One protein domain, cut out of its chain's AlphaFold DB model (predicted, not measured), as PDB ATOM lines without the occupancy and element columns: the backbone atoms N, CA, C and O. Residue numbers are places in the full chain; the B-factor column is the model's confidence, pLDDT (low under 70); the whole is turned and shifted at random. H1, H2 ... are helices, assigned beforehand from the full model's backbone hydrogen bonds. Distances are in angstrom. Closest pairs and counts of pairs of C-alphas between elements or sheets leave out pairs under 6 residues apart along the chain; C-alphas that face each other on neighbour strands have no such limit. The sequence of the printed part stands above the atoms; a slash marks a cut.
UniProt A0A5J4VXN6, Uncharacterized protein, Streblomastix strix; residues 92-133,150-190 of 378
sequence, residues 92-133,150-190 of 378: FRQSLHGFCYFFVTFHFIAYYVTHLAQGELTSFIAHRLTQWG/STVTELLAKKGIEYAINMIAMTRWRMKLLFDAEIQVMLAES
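What this domain is: This is residues 92 to 133 and 150 to 190 of the 378 residues of an uncharacterized protein of Streblomastix strix (UniProt A0A5J4VXN6). Two long helices, H1 then H2, run opposite ways as a narrow, loosely joined V. They come nearest toward the cut, and residues 92 to 109 and 173 to 190 spread away from each other as free arms. The printed part has 83 residues, is all helix with no named strand, and is extended: the radius of gyration of the C-alphas is 19.0 A and the spans are 60 by 27 by 18 A.

Where its parts are: H1, residues 92 to 131, begins at C-alpha 92 (-7.779, -49.152, 9.201) and is 56.7 A long. H2, residues 150 to 188, is 57.3 A long and ends at C-alpha 188 (0.486, -26.140, 1.823).

How they stand to each other: H1 and H2 are close but not clearly touching; their closest C-alphas, of Leu 121 and Ala 164, are 8.0 A apart. They run opposite ways at a shallow tilt of 29 degrees. In both, every O i to N i+4 pair is within hydrogen-bond range.

The domain as a whole: The C-alphas farthest apart, of Phe 92 and Ser 150, are 61.0 A apart. Residues 134 to 149 are not printed; C-alphas 133 and 150 are 12.5 A apart across this cut. Mean pLDDT is 66 in H1 and 90 in H2.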
ATOM      1  N   PHE A  92      -6.645 -49.935   9.687       47.72
ATOM      2  CA  PHE A  92      -7.779 -49.152   9.201       47.72
ATOM      3  C   PHE A  92      -8.791 -48.881  10.308       47.72
ATOM      4  O   PHE A  92      -9.280 -47.758  10.422       47.72
ATOM      5  N   ARG A  93      -9.082 -49.893  11.136       58.28
ATOM      6  CA  ARG A  93     -10.001 -49.741  12.269       58.28
ATOM      7  C   ARG A  93      -9.457 -48.748  13.287       58.28
ATOM      8  O   ARG A  93     -10.218 -47.909  13.748       58.28
ATOM      9  N   GLN A  94      -8.155 -48.774  13.568       58.97
ATOM     10  CA  GLN A  94      -7.525 -47.808  14.474       58.97
ATOM     11  C   GLN A  94      -7.557 -46.375  13.927       58.97
ATOM     12  O   GLN A  94      -7.880 -45.445  14.663       58.97
ATOM     13  N   SER A  95      -7.316 -46.189  12.625       54.94
ATOM     14  CA  SER A  95      -7.392 -44.864  11.994       54.94
ATOM     15  C   SER A  95      -8.820 -44.305  11.961       54.94
ATOM     16  O   SER A  95      -9.012 -43.114  12.197       54.94
ATOM     17  N   LEU A  96      -9.823 -45.148  11.695       58.50
ATOM     18  CA  LEU A  96     -11.235 -44.759  11.757       58.50
ATOM     19  C   LEU A  96     -11.674 -44.444  13.184       58.50
ATOM     20  O   LEU A  96     -12.415 -43.491  13.392       58.50
ATOM     21  N   HIS A  97     -11.190 -45.202  14.167       64.75
ATOM     22  CA  HIS A  97     -11.502 -44.955  15.569       64.75
ATOM     23  C   HIS A  97     -10.950 -43.602  16.034       64.75
ATOM     24  O   HIS A  97     -11.672 -42.851  16.679       64.75
ATOM     25  N   GLY A  98      -9.722 -43.243  15.635       65.06
ATOM     26  CA  GLY A  98      -9.154 -41.917  15.904       65.06
ATOM     27  C   GLY A  98      -9.937 -40.779  15.241       65.06
ATOM     28  O   GLY A  98     -10.193 -39.759  15.873       65.06
ATOM     29  N   PHE A  99     -10.397 -40.974  14.002       58.00
ATOM     30  CA  PHE A  99     -11.195 -39.976  13.283       58.00
ATOM     31  C   PHE A  99     -12.598 -39.801  13.882       58.00
ATOM     32  O   PHE A  99     -13.069 -38.678  14.048       58.00
ATOM     33  N   CYS A 100     -13.251 -40.904  14.264       61.47
ATOM     34  CA  CYS A 100     -14.514 -40.866  14.995       61.47
ATOM     35  C   CYS A 100     -14.345 -40.196  16.358       61.47
ATOM     36  O   CYS A 100     -15.196 -39.399  16.735       61.47
ATOM     37  N   TYR A 101     -13.248 -40.469  17.069       62.47
ATOM     38  CA  TYR A 101     -12.970 -39.830  18.349       62.47
ATOM     39  C   TYR A 101     -12.777 -38.321  18.174       62.47
ATOM     40  O   TYR A 101     -13.457 -37.556  18.838       62.47
ATOM     41  N   PHE A 102     -11.972 -37.885  17.200       72.25
ATOM     42  CA  PHE A 102     -11.772 -36.465  16.902       72.25
ATOM     43  C   PHE A 102     -13.079 -35.748  16.538       72.25
ATOM     44  O   PHE A 102     -13.377 -34.693  17.089       72.25
ATOM     45  N   PHE A 103     -13.902 -36.336  15.664       70.12
ATOM     46  CA  PHE A 103     -15.194 -35.749  15.304       70.12
ATOM     47  C   PHE A 103     -16.157 -35.694  16.485       70.12
ATOM     48  O   PHE A 103     -16.839 -34.688  16.649       70.12
ATOM     49  N   VAL A 104     -16.210 -36.738  17.314       70.44
ATOM     50  CA  VAL A 104     -17.056 -36.769  18.514       70.44
ATOM     51  C   VAL A 104     -16.571 -35.748  19.538       70.44
ATOM     52  O   VAL A 104     -17.394 -35.012  20.070       70.44
ATOM     53  N   THR A 105     -15.263 -35.633  19.763       69.00
ATOM     54  CA  THR A 105     -14.669 -34.642  20.666       69.00
ATOM     55  C   THR A 105     -14.907 -33.226  20.158       69.00
ATOM     56  O   THR A 105     -15.343 -32.378  20.927       69.00
ATOM     57  N   PHE A 106     -14.735 -32.966  18.861       77.50
ATOM     58  CA  PHE A 106     -15.032 -31.665  18.265       77.50
ATOM     59  C   PHE A 106     -16.522 -31.319  18.363       77.50
ATOM     60  O   PHE A 106     -16.877 -30.208  18.753       77.50
ATOM     61  N   HIS A 107     -17.414 -32.274  18.078       76.06
ATOM     62  CA  HIS A 107     -18.853 -32.072  18.246       76.06
ATOM     63  C   HIS A 107     -19.231 -31.842  19.708       76.06
ATOM     64  O   HIS A 107     -20.109 -31.029  19.985       76.06
ATOM     65  N   PHE A 108     -18.574 -32.537  20.636       67.06
ATOM     66  CA  PHE A 108     -18.789 -32.398  22.068       67.06
ATOM     67  C   PHE A 108     -18.286 -31.050  22.579       67.06
ATOM     68  O   PHE A 108     -19.008 -30.395  23.316       67.06
ATOM     69  N   ILE A 109     -17.116 -30.583  22.136       70.88
ATOM     70  CA  ILE A 109     -16.587 -29.251  22.459       70.88
ATOM     71  C   ILE A 109     -17.486 -28.173  21.861       70.88
ATOM     72  O   ILE A 109     -17.868 -27.251  22.567       70.88
ATOM     73  N   ALA A 110     -17.906 -28.305  20.602       71.44
ATOM     74  CA  ALA A 110     -18.847 -27.369  19.993       71.44
ATOM     75  C   ALA A 110     -20.182 -27.334  20.756       71.44
ATOM     76  O   ALA A 110     -20.697 -26.255  21.036       71.44
ATOM     77  N   TYR A 111     -20.710 -28.498  21.149       72.69
ATOM     78  CA  TYR A 111     -21.932 -28.621  21.945       72.69
ATOM     79  C   TYR A 111     -21.767 -28.028  23.352       72.69
ATOM     80  O   TYR A 111     -22.619 -27.271  23.818       72.69
ATOM     81  N   TYR A 112     -20.637 -28.299  24.002       58.09
ATOM     82  CA  TYR A 112     -20.281 -27.783  25.315       58.09
ATOM     83  C   TYR A 112     -20.099 -26.267  25.290       58.09
ATOM     84  O   TYR A 112     -20.675 -25.587  26.125       58.09
ATOM     85  N   VAL A 113     -19.417 -25.716  24.284       69.50
ATOM     86  CA  VAL A 113     -19.285 -24.269  24.063       69.50
ATOM     87  C   VAL A 113     -20.646 -23.639  23.785       69.50
ATOM     88  O   VAL A 113     -20.938 -22.583  24.334       69.50
ATOM     89  N   THR A 114     -21.526 -24.281  23.008       71.00
ATOM     90  CA  THR A 114     -22.891 -23.761  22.817       71.00
ATOM     91  C   THR A 114     -23.726 -23.806  24.091       71.00
ATOM     92  O   THR A 114     -24.525 -22.899  24.301       71.00
ATOM     93  N   HIS A 115     -23.529 -24.803  24.960       68.00
ATOM     94  CA  HIS A 115     -24.238 -24.915  26.234       68.00
ATOM     95  C   HIS A 115     -23.676 -24.013  27.332       68.00
ATOM     96  O   HIS A 115     -24.462 -23.423  28.067       68.00
ATOM     97  N   LEU A 116     -22.357 -23.839  27.404       61.75
ATOM     98  CA  LEU A 116     -21.706 -22.832  28.239       61.75
ATOM     99  C   LEU A 116     -22.131 -21.441  27.802       61.75
ATOM    100  O   LEU A 116     -22.589 -20.672  28.634       61.75
ATOM    101  N   ALA A 117     -22.079 -21.151  26.500       64.69
ATOM    102  CA  ALA A 117     -22.595 -19.905  25.965       64.69
ATOM    103  C   ALA A 117     -24.076 -19.752  26.305       64.69
ATOM    104  O   ALA A 117     -24.465 -18.674  26.704       64.69
ATOM    105  N   GLN A 118     -24.901 -20.801  26.238       68.44
ATOM    106  CA  GLN A 118     -26.303 -20.720  26.657       68.44
ATOM    107  C   GLN A 118     -26.472 -20.439  28.151       68.44
ATOM    108  O   GLN A 118     -27.335 -19.636  28.488       68.44
ATOM    109  N   GLY A 119     -25.688 -21.072  29.028       72.62
ATOM    110  CA  GLY A 119     -25.749 -20.922  30.487       72.62
ATOM    111  C   GLY A 119     -25.210 -19.576  30.975       72.62
ATOM    112  O   GLY A 119     -25.867 -18.882  31.744       72.62
ATOM    113  N   GLU A 120     -24.055 -19.164  30.462       63.91
ATOM    114  CA  GLU A 120     -23.452 -17.848  30.691       63.91
ATOM    115  C   GLU A 120     -24.310 -16.743  30.081       63.91
ATOM    116  O   GLU A 120     -24.533 -15.726  30.721       63.91
ATOM    117  N   LEU A 121     -24.868 -16.941  28.883       57.91
ATOM    118  CA  LEU A 121     -25.779 -15.981  28.264       57.91
ATOM    119  C   LEU A 121     -27.101 -15.904  29.021       57.91
ATOM    120  O   LEU A 121     -27.617 -14.810  29.186       57.91
ATOM    121  N   THR A 122     -27.661 -17.015  29.510       65.50
ATOM    122  CA  THR A 122     -28.876 -16.957  30.341       65.50
ATOM    123  C   THR A 122     -28.597 -16.317  31.692       65.50
ATOM    124  O   THR A 122     -29.410 -15.513  32.134       65.50
ATOM    125  N   SER A 123     -27.444 -16.586  32.306       69.38
ATOM    126  CA  SER A 123     -26.982 -15.912  33.524       69.38
ATOM    127  C   SER A 123     -26.740 -14.417  33.290       69.38
ATOM    128  O   SER A 123     -27.229 -13.586  34.045       69.38
ATOM    129  N   PHE A 124     -26.083 -14.047  32.192       66.81
ATOM    130  CA  PHE A 124     -25.818 -12.664  31.798       66.81
ATOM    131  C   PHE A 124     -27.104 -11.920  31.435       66.81
ATOM    132  O   PHE A 124     -27.281 -10.779  31.848       66.81
ATOM    133  N   ILE A 125     -28.034 -12.557  30.717       65.69
ATOM    134  CA  ILE A 125     -29.360 -12.005  30.419       65.69
ATOM    135  C   ILE A 125     -30.158 -11.857  31.718       65.69
ATOM    136  O   ILE A 125     -30.717 -10.792  31.943       65.69
ATOM    137  N   ALA A 126     -30.171 -12.849  32.611       65.62
ATOM    138  CA  ALA A 126     -30.854 -12.754  33.903       65.62
ATOM    139  C   ALA A 126     -30.241 -11.668  34.805       65.62
ATOM    140  O   ALA A 126     -30.963 -10.877  35.413       65.62
ATOM    141  N   HIS A 127     -28.913 -11.565  34.845       73.44
ATOM    142  CA  HIS A 127     -28.199 -10.530  35.585       73.44
ATOM    143  C   HIS A 127     -28.464  -9.142  34.985       73.44
ATOM    144  O   HIS A 127     -28.748  -8.194  35.715       73.44
ATOM    145  N   ARG A 128     -28.417  -8.981  33.661       67.25
ATOM    146  CA  ARG A 128     -28.705  -7.689  33.024       67.25
ATOM    147  C   ARG A 128     -30.174  -7.301  33.150       67.25
ATOM    148  O   ARG A 128     -30.441  -6.136  33.411       67.25
ATOM    149  N   LEU A 129     -31.109  -8.248  33.056       63.41
ATOM    150  CA  LEU A 129     -32.538  -8.002  33.284       63.41
ATOM    151  C   LEU A 129     -32.837  -7.595  34.732       63.41
ATOM    152  O   LEU A 129     -33.699  -6.751  34.953       63.41
ATOM    153  N   THR A 130     -32.114  -8.139  35.714       64.75
ATOM    154  CA  THR A 130     -32.249  -7.726  37.124       64.75
ATOM    155  C   THR A 130     -31.563  -6.390  37.412       64.75
ATOM    156  O   THR A 130     -32.054  -5.623  38.232       64.75
ATOM    157  N   GLN A 131     -30.473  -6.068  36.709       67.88
ATOM    158  CA  GLN A 131     -29.729  -4.815  36.881       67.88
ATOM    159  C   GLN A 131     -30.351  -3.625  36.126       67.88
ATOM    160  O   GLN A 131     -30.125  -2.480  36.501       67.88
ATOM    161  N   TRP A 132     -31.119  -3.883  35.064       59.66
ATOM    162  CA  TRP A 132     -31.863  -2.878  34.287       59.66
ATOM    163  C   TRP A 132     -33.353  -2.831  34.639       59.66
ATOM    164  O   TRP A 132     -34.128  -2.159  33.955       59.66
ATOM    165  N   GLY A 133     -33.765  -3.526  35.702       63.94
ATOM    166  CA  GLY A 133     -35.091  -3.339  36.269       63.94
ATOM    167  C   GLY A 133     -35.265  -1.858  36.624       63.94
ATOM    168  O   GLY A 133     -34.427  -1.331  37.358       63.94
ATOM    169  N   SER A 150     -45.718  -4.144  29.699       77.62
ATOM    170  CA  SER A 150     -45.289  -5.504  29.340       77.62
ATOM    171  C   SER A 150     -44.757  -5.600  27.904       77.62
ATOM    172  O   SER A 150     -43.801  -6.335  27.659       77.62
ATOM    173  N   THR A 151     -45.285  -4.804  26.970       86.38
ATOM    174  CA  THR A 151     -44.908  -4.861  25.546       86.38
ATOM    175  C   THR A 151     -43.504  -4.319  25.276       86.38
ATOM    176  O   THR A 151     -42.776  -4.884  24.459       86.38
ATOM    177  N   VAL A 152     -43.078  -3.270  25.987       87.06
ATOM    178  CA  VAL A 152     -41.721  -2.704  25.848       87.06
ATOM    179  C   VAL A 152     -40.661  -3.686  26.349       87.06
ATOM    180  O   VAL A 152     -39.645  -3.900  25.683       87.06
ATOM    181  N   THR A 153     -40.920  -4.327  27.489       87.25
ATOM    182  CA  THR A 153     -40.003  -5.316  28.075       87.25
ATOM    183  C   THR A 153     -39.882  -6.551  27.180       87.25
ATOM    184  O   THR A 153     -38.777  -7.039  26.942       87.25
ATOM    185  N   GLU A 154     -40.995  -7.018  26.607       90.12
ATOM    186  CA  GLU A 154     -40.993  -8.146  25.673       90.12
ATOM    187  C   GLU A 154     -40.216  -7.829  24.383       90.12
ATOM    188  O   GLU A 154     -39.454  -8.665  23.894       90.12
ATOM    189  N   LEU A 155     -40.352  -6.611  23.845       93.00
ATOM    190  CA  LEU A 155     -39.617  -6.192  22.649       93.00
ATOM    191  C   LEU A 155     -38.104  -6.109  22.903       93.00
ATOM    192  O   LEU A 155     -37.314  -6.536  22.059       93.00
ATOM    193  N   LEU A 156     -37.694  -5.594  24.066       91.88
ATOM    194  CA  LEU A 156     -36.285  -5.555  24.467       91.88
ATOM    195  C   LEU A 156     -35.715  -6.964  24.655       91.88
ATOM    196  O   LEU A 156     -34.622  -7.243  24.162       91.88
ATOM    197  N   ALA A 157     -36.470  -7.872  25.281       91.12
ATOM    198  CA  ALA A 157     -36.068  -9.269  25.420       91.12
ATOM    199  C   ALA A 157     -35.900  -9.951  24.049       91.12
ATOM    200  O   ALA A 157     -34.888 -10.613  23.813       91.12
ATOM    201  N   LYS A 158     -36.834  -9.729  23.111       94.62
ATOM    202  CA  LYS A 158     -36.739 -10.253  21.737       94.62
ATOM    203  C   LYS A 158     -35.492  -9.742  21.011       94.62
ATOM    204  O   LYS A 158     -34.749 -10.552  20.461       94.62
ATOM    205  N   LYS A 159     -35.210  -8.435  21.078       95.81
ATOM    206  CA  LYS A 159     -33.996  -7.846  20.477       95.81
ATOM    207  C   LYS A 159     -32.708  -8.372  21.116       95.81
ATOM    208  O   LYS A 159     -31.728  -8.598  20.411       95.81
ATOM    209  N   GLY A 160     -32.705  -8.598  22.431       95.25
ATOM    210  CA  GLY A 160     -31.565  -9.188  23.137       95.25
ATOM    211  C   GLY A 160     -31.259 -10.618  22.679       95.25
ATOM    212  O   GLY A 160     -30.100 -10.951  22.431       95.25
ATOM    213  N   ILE A 161     -32.293 -11.445  22.501       92.00
ATOM    214  CA  ILE A 161     -32.154 -12.819  21.993       92.00
ATOM    215  C   ILE A 161     -31.638 -12.817  20.550       92.00
ATOM    216  O   ILE A 161     -30.705 -13.552  20.232       92.00
ATOM    217  N   GLU A 162     -32.203 -11.972  19.686       95.44
ATOM    218  CA  GLU A 162     -31.775 -11.844  18.289       95.44
ATOM    219  C   GLU A 162     -30.302 -11.427  18.180       95.44
ATOM    220  O   GLU A 162     -29.524 -12.038  17.442       95.44
ATOM    221  N   TYR A 163     -29.883 -10.445  18.984       92.81
ATOM    222  CA  TYR A 163     -28.487 -10.025  19.057       92.81
ATOM    223  C   TYR A 163     -27.558 -11.173  19.478       92.81
ATOM    224  O   TYR A 163     -26.511 -11.382  18.860       92.81
ATOM    225  N   ALA A 164     -27.946 -11.958  20.484       90.62
ATOM    226  CA  ALA A 164     -27.141 -13.080  20.948       90.62
ATOM    227  C   ALA A 164     -27.009 -14.193  19.892       90.62
ATOM    228  O   ALA A 164     -25.914 -14.717  19.684       90.62
ATOM    229  N   ILE A 165     -28.091 -14.515  19.175       93.50
ATOM    230  CA  ILE A 165     -28.064 -15.478  18.062       93.50
ATOM    231  C   ILE A 165     -27.107 -14.997  16.965       93.50
ATOM    232  O   ILE A 165     -26.276 -15.776  16.490       93.50
ATOM    233  N   ASN A 166     -27.159 -13.711  16.614       95.25
ATOM    234  CA  ASN A 166     -26.251 -13.120  15.630       95.25
ATOM    235  C   ASN A 166     -24.785 -13.169  16.087       95.25
ATOM    236  O   ASN A 166     -23.903 -13.499  15.291       95.25
ATOM    237  N   MET A 167     -24.507 -12.919  17.369       91.19
ATOM    238  CA  MET A 167     -23.158 -13.039  17.935       91.19
ATOM    239  C   MET A 167     -22.621 -14.476  17.878       91.19
ATOM    240  O   MET A 167     -21.464 -14.690  17.505       91.19
ATOM    241  N   ILE A 168     -23.459 -15.474  18.176       90.88
ATOM    242  CA  ILE A 168     -23.096 -16.895  18.062       90.88
ATOM    243  C   ILE A 168     -22.822 -17.262  16.597       90.88
ATOM    244  O   ILE A 168     -21.816 -17.908  16.299       90.88
ATOM    245  N   ALA A 169     -23.671 -16.814  15.667       93.25
ATOM    246  CA  ALA A 169     -23.501 -17.066  14.238       93.25
ATOM    247  C   ALA A 169     -22.203 -16.448  13.691       93.25
ATOM    248  O   ALA A 169     -21.442 -17.131  13.002       93.25
ATOM    249  N   MET A 170     -21.900 -15.196  14.052       91.62
ATOM    250  CA  MET A 170     -20.645 -14.539  13.674       91.62
ATOM    251  C   MET A 170     -19.421 -15.255  14.245       91.62
ATOM    252  O   MET A 170     -18.435 -15.449  13.534       91.62
ATOM    253  N   THR A 171     -19.478 -15.676  15.508       91.81
ATOM    254  CA  THR A 171     -18.374 -16.399  16.156       91.81
ATOM    255  C   THR A 171     -18.118 -17.735  15.464       91.81
ATOM    256  O   THR A 171     -16.979 -18.043  15.116       91.81
ATOM    257  N   ARG A 172     -19.182 -18.488  15.158       90.56
ATOM    258  CA  ARG A 172     -19.095 -19.739  14.397       90.56
ATOM    259  C   ARG A 172     -18.489 -19.525  13.010       90.56
ATOM    260  O   ARG A 172     -17.685 -20.340  12.565       90.56
ATOM    261  N   TRP A 173     -18.855 -18.440  12.329       94.62
ATOM    262  CA  TRP A 173     -18.309 -18.113  11.012       94.62
ATOM    263  C   TRP A 173     -16.819 -17.752  11.073       94.62
ATOM    264  O   TRP A 173     -16.037 -18.250  10.267       94.62
ATOM    265  N   ARG A 174     -16.398 -16.968  12.076       91.50
ATOM    266  CA  ARG A 174     -14.980 -16.651  12.310       91.50
ATOM    267  C   ARG A 174     -14.152 -17.892  12.638       91.50
ATOM    268  O   ARG A 174     -13.085 -18.062  12.063       91.50
ATOM    269  N   MET A 175     -14.656 -18.776  13.501       87.88
ATOM    270  CA  MET A 175     -13.994 -20.052  13.798       87.88
ATOM    271  C   MET A 175     -13.853 -20.916  12.547       87.88
ATOM    272  O   MET A 175     -12.795 -21.491  12.320       87.88
ATOM    273  N   LYS A 176     -14.893 -20.972  11.705       90.38
ATOM    274  CA  LYS A 176     -14.829 -21.702  10.438       90.38
ATOM    275  C   LYS A 176     -13.737 -21.145   9.522       90.38
ATOM    276  O   LYS A 176     -12.961 -21.924   8.990       90.38
ATOM    277  N   LEU A 177     -13.650 -19.822   9.369       92.38
ATOM    278  CA  LEU A 177     -12.606 -19.203   8.548       92.38
ATOM    279  C   LEU A 177     -11.195 -19.475   9.072       92.38
ATOM    280  O   LEU A 177     -10.306 -19.750   8.275       92.38
ATOM    281  N   LEU A 178     -10.992 -19.397  10.391       89.69
ATOM    282  CA  LEU A 178      -9.702 -19.717  11.004       89.69
ATOM    283  C   LEU A 178      -9.326 -21.176  10.746       89.69
ATOM    284  O   LEU A 178      -8.215 -21.448  10.308       89.69
ATOM    285  N   PHE A 179     -10.275 -22.094  10.926       85.00
ATOM    286  CA  PHE A 179     -10.061 -23.514  10.680       85.00
ATOM    287  C   PHE A 179      -9.778 -23.821   9.203       85.00
ATOM    288  O   PHE A 179      -8.849 -24.564   8.899       85.00
ATOM    289  N   ASP A 180     -10.526 -23.218   8.275       85.31
ATOM    290  CA  ASP A 180     -10.311 -23.385   6.834       85.31
ATOM    291  C   ASP A 180      -8.930 -22.839   6.414       85.31
ATOM    292  O   ASP A 180      -8.219 -23.488   5.644       85.31
ATOM    293  N   ALA A 181      -8.518 -21.682   6.946       91.38
ATOM    294  CA  ALA A 181      -7.194 -21.107   6.696       91.38
ATOM    295  C   ALA A 181      -6.073 -21.985   7.269       91.38
ATOM    296  O   ALA A 181      -5.063 -22.218   6.607       91.38
ATOM    297  N   GLU A 182      -6.257 -22.520   8.473       87.88
ATOM    298  CA  GLU A 182      -5.268 -23.377   9.116       87.88
ATOM    299  C   GLU A 182      -5.141 -24.731   8.409       87.88
ATOM    300  O   GLU A 182      -4.028 -25.195   8.170       87.88
ATOM    301  N   ILE A 183      -6.253 -25.318   7.952       83.94
ATOM    302  CA  ILE A 183      -6.223 -26.487   7.064       83.94
ATOM    303  C   ILE A 183      -5.437 -26.173   5.791       83.94
ATOM    304  O   ILE A 183      -4.619 -26.991   5.375       83.94
ATOM    305  N   GLN A 184      -5.645 -25.011   5.167       89.31
ATOM    306  CA  GLN A 184      -4.888 -24.637   3.971       89.31
ATOM    307  C   GLN A 184      -3.388 -24.523   4.249       89.31
ATOM    308  O   GLN A 184      -2.601 -25.013   3.443       89.31
ATOM    309  N   VAL A 185      -2.983 -23.952   5.386       89.19
ATOM    310  CA  VAL A 185      -1.570 -23.915   5.803       89.19
ATOM    311  C   VAL A 185      -1.029 -25.332   6.013       89.19
ATOM    312  O   VAL A 185       0.028 -25.668   5.483       89.19
ATOM    313  N   MET A 186      -1.776 -26.207   6.696       84.31
ATOM    314  CA  MET A 186      -1.377 -27.608   6.887       84.31
ATOM    315  C   MET A 186      -1.249 -28.374   5.564       84.31
ATOM    316  O   MET A 186      -0.373 -29.231   5.438       84.31
ATOM    317  N   LEU A 187      -2.110 -28.079   4.587       85.38
ATOM    318  CA  LEU A 187      -2.063 -28.662   3.246       85.38
ATOM    319  C   LEU A 187      -0.926 -28.078   2.396       85.38
ATOM    320  O   LEU A 187      -0.324 -28.817   1.626       85.38
ATOM    321  N   ALA A 188      -0.606 -26.793   2.544       88.50
ATOM    322  CA  ALA A 188       0.486 -26.140   1.823       88.50
ATOM    323  C   ALA A 188       1.868 -26.581   2.329       88.50
ATOM    324  O   ALA A 188       2.791 -26.757   1.542       88.50
ATOM    325  N   GLU A 189       2.006 -26.790   3.637       89.56
ATOM    326  CA  GLU A 189       3.228 -27.318   4.254       89.56
ATOM    327  C   GLU A 189       3.315 -28.848   4.211       89.56
ATOM    328  O   GLU A 189       4.309 -29.447   4.629       89.56
ATOM    329  N   SER A 190       2.248 -29.514   3.774       89.00
ATOM    330  CA  SER A 190       2.260 -30.956   3.622       89.00
ATOM    331  C   SER A 190       3.256 -31.337   2.515       89.00
ATOM    332  O   SER A 190       3.210 -30.767   1.426       89.00
TER     333      SER A 190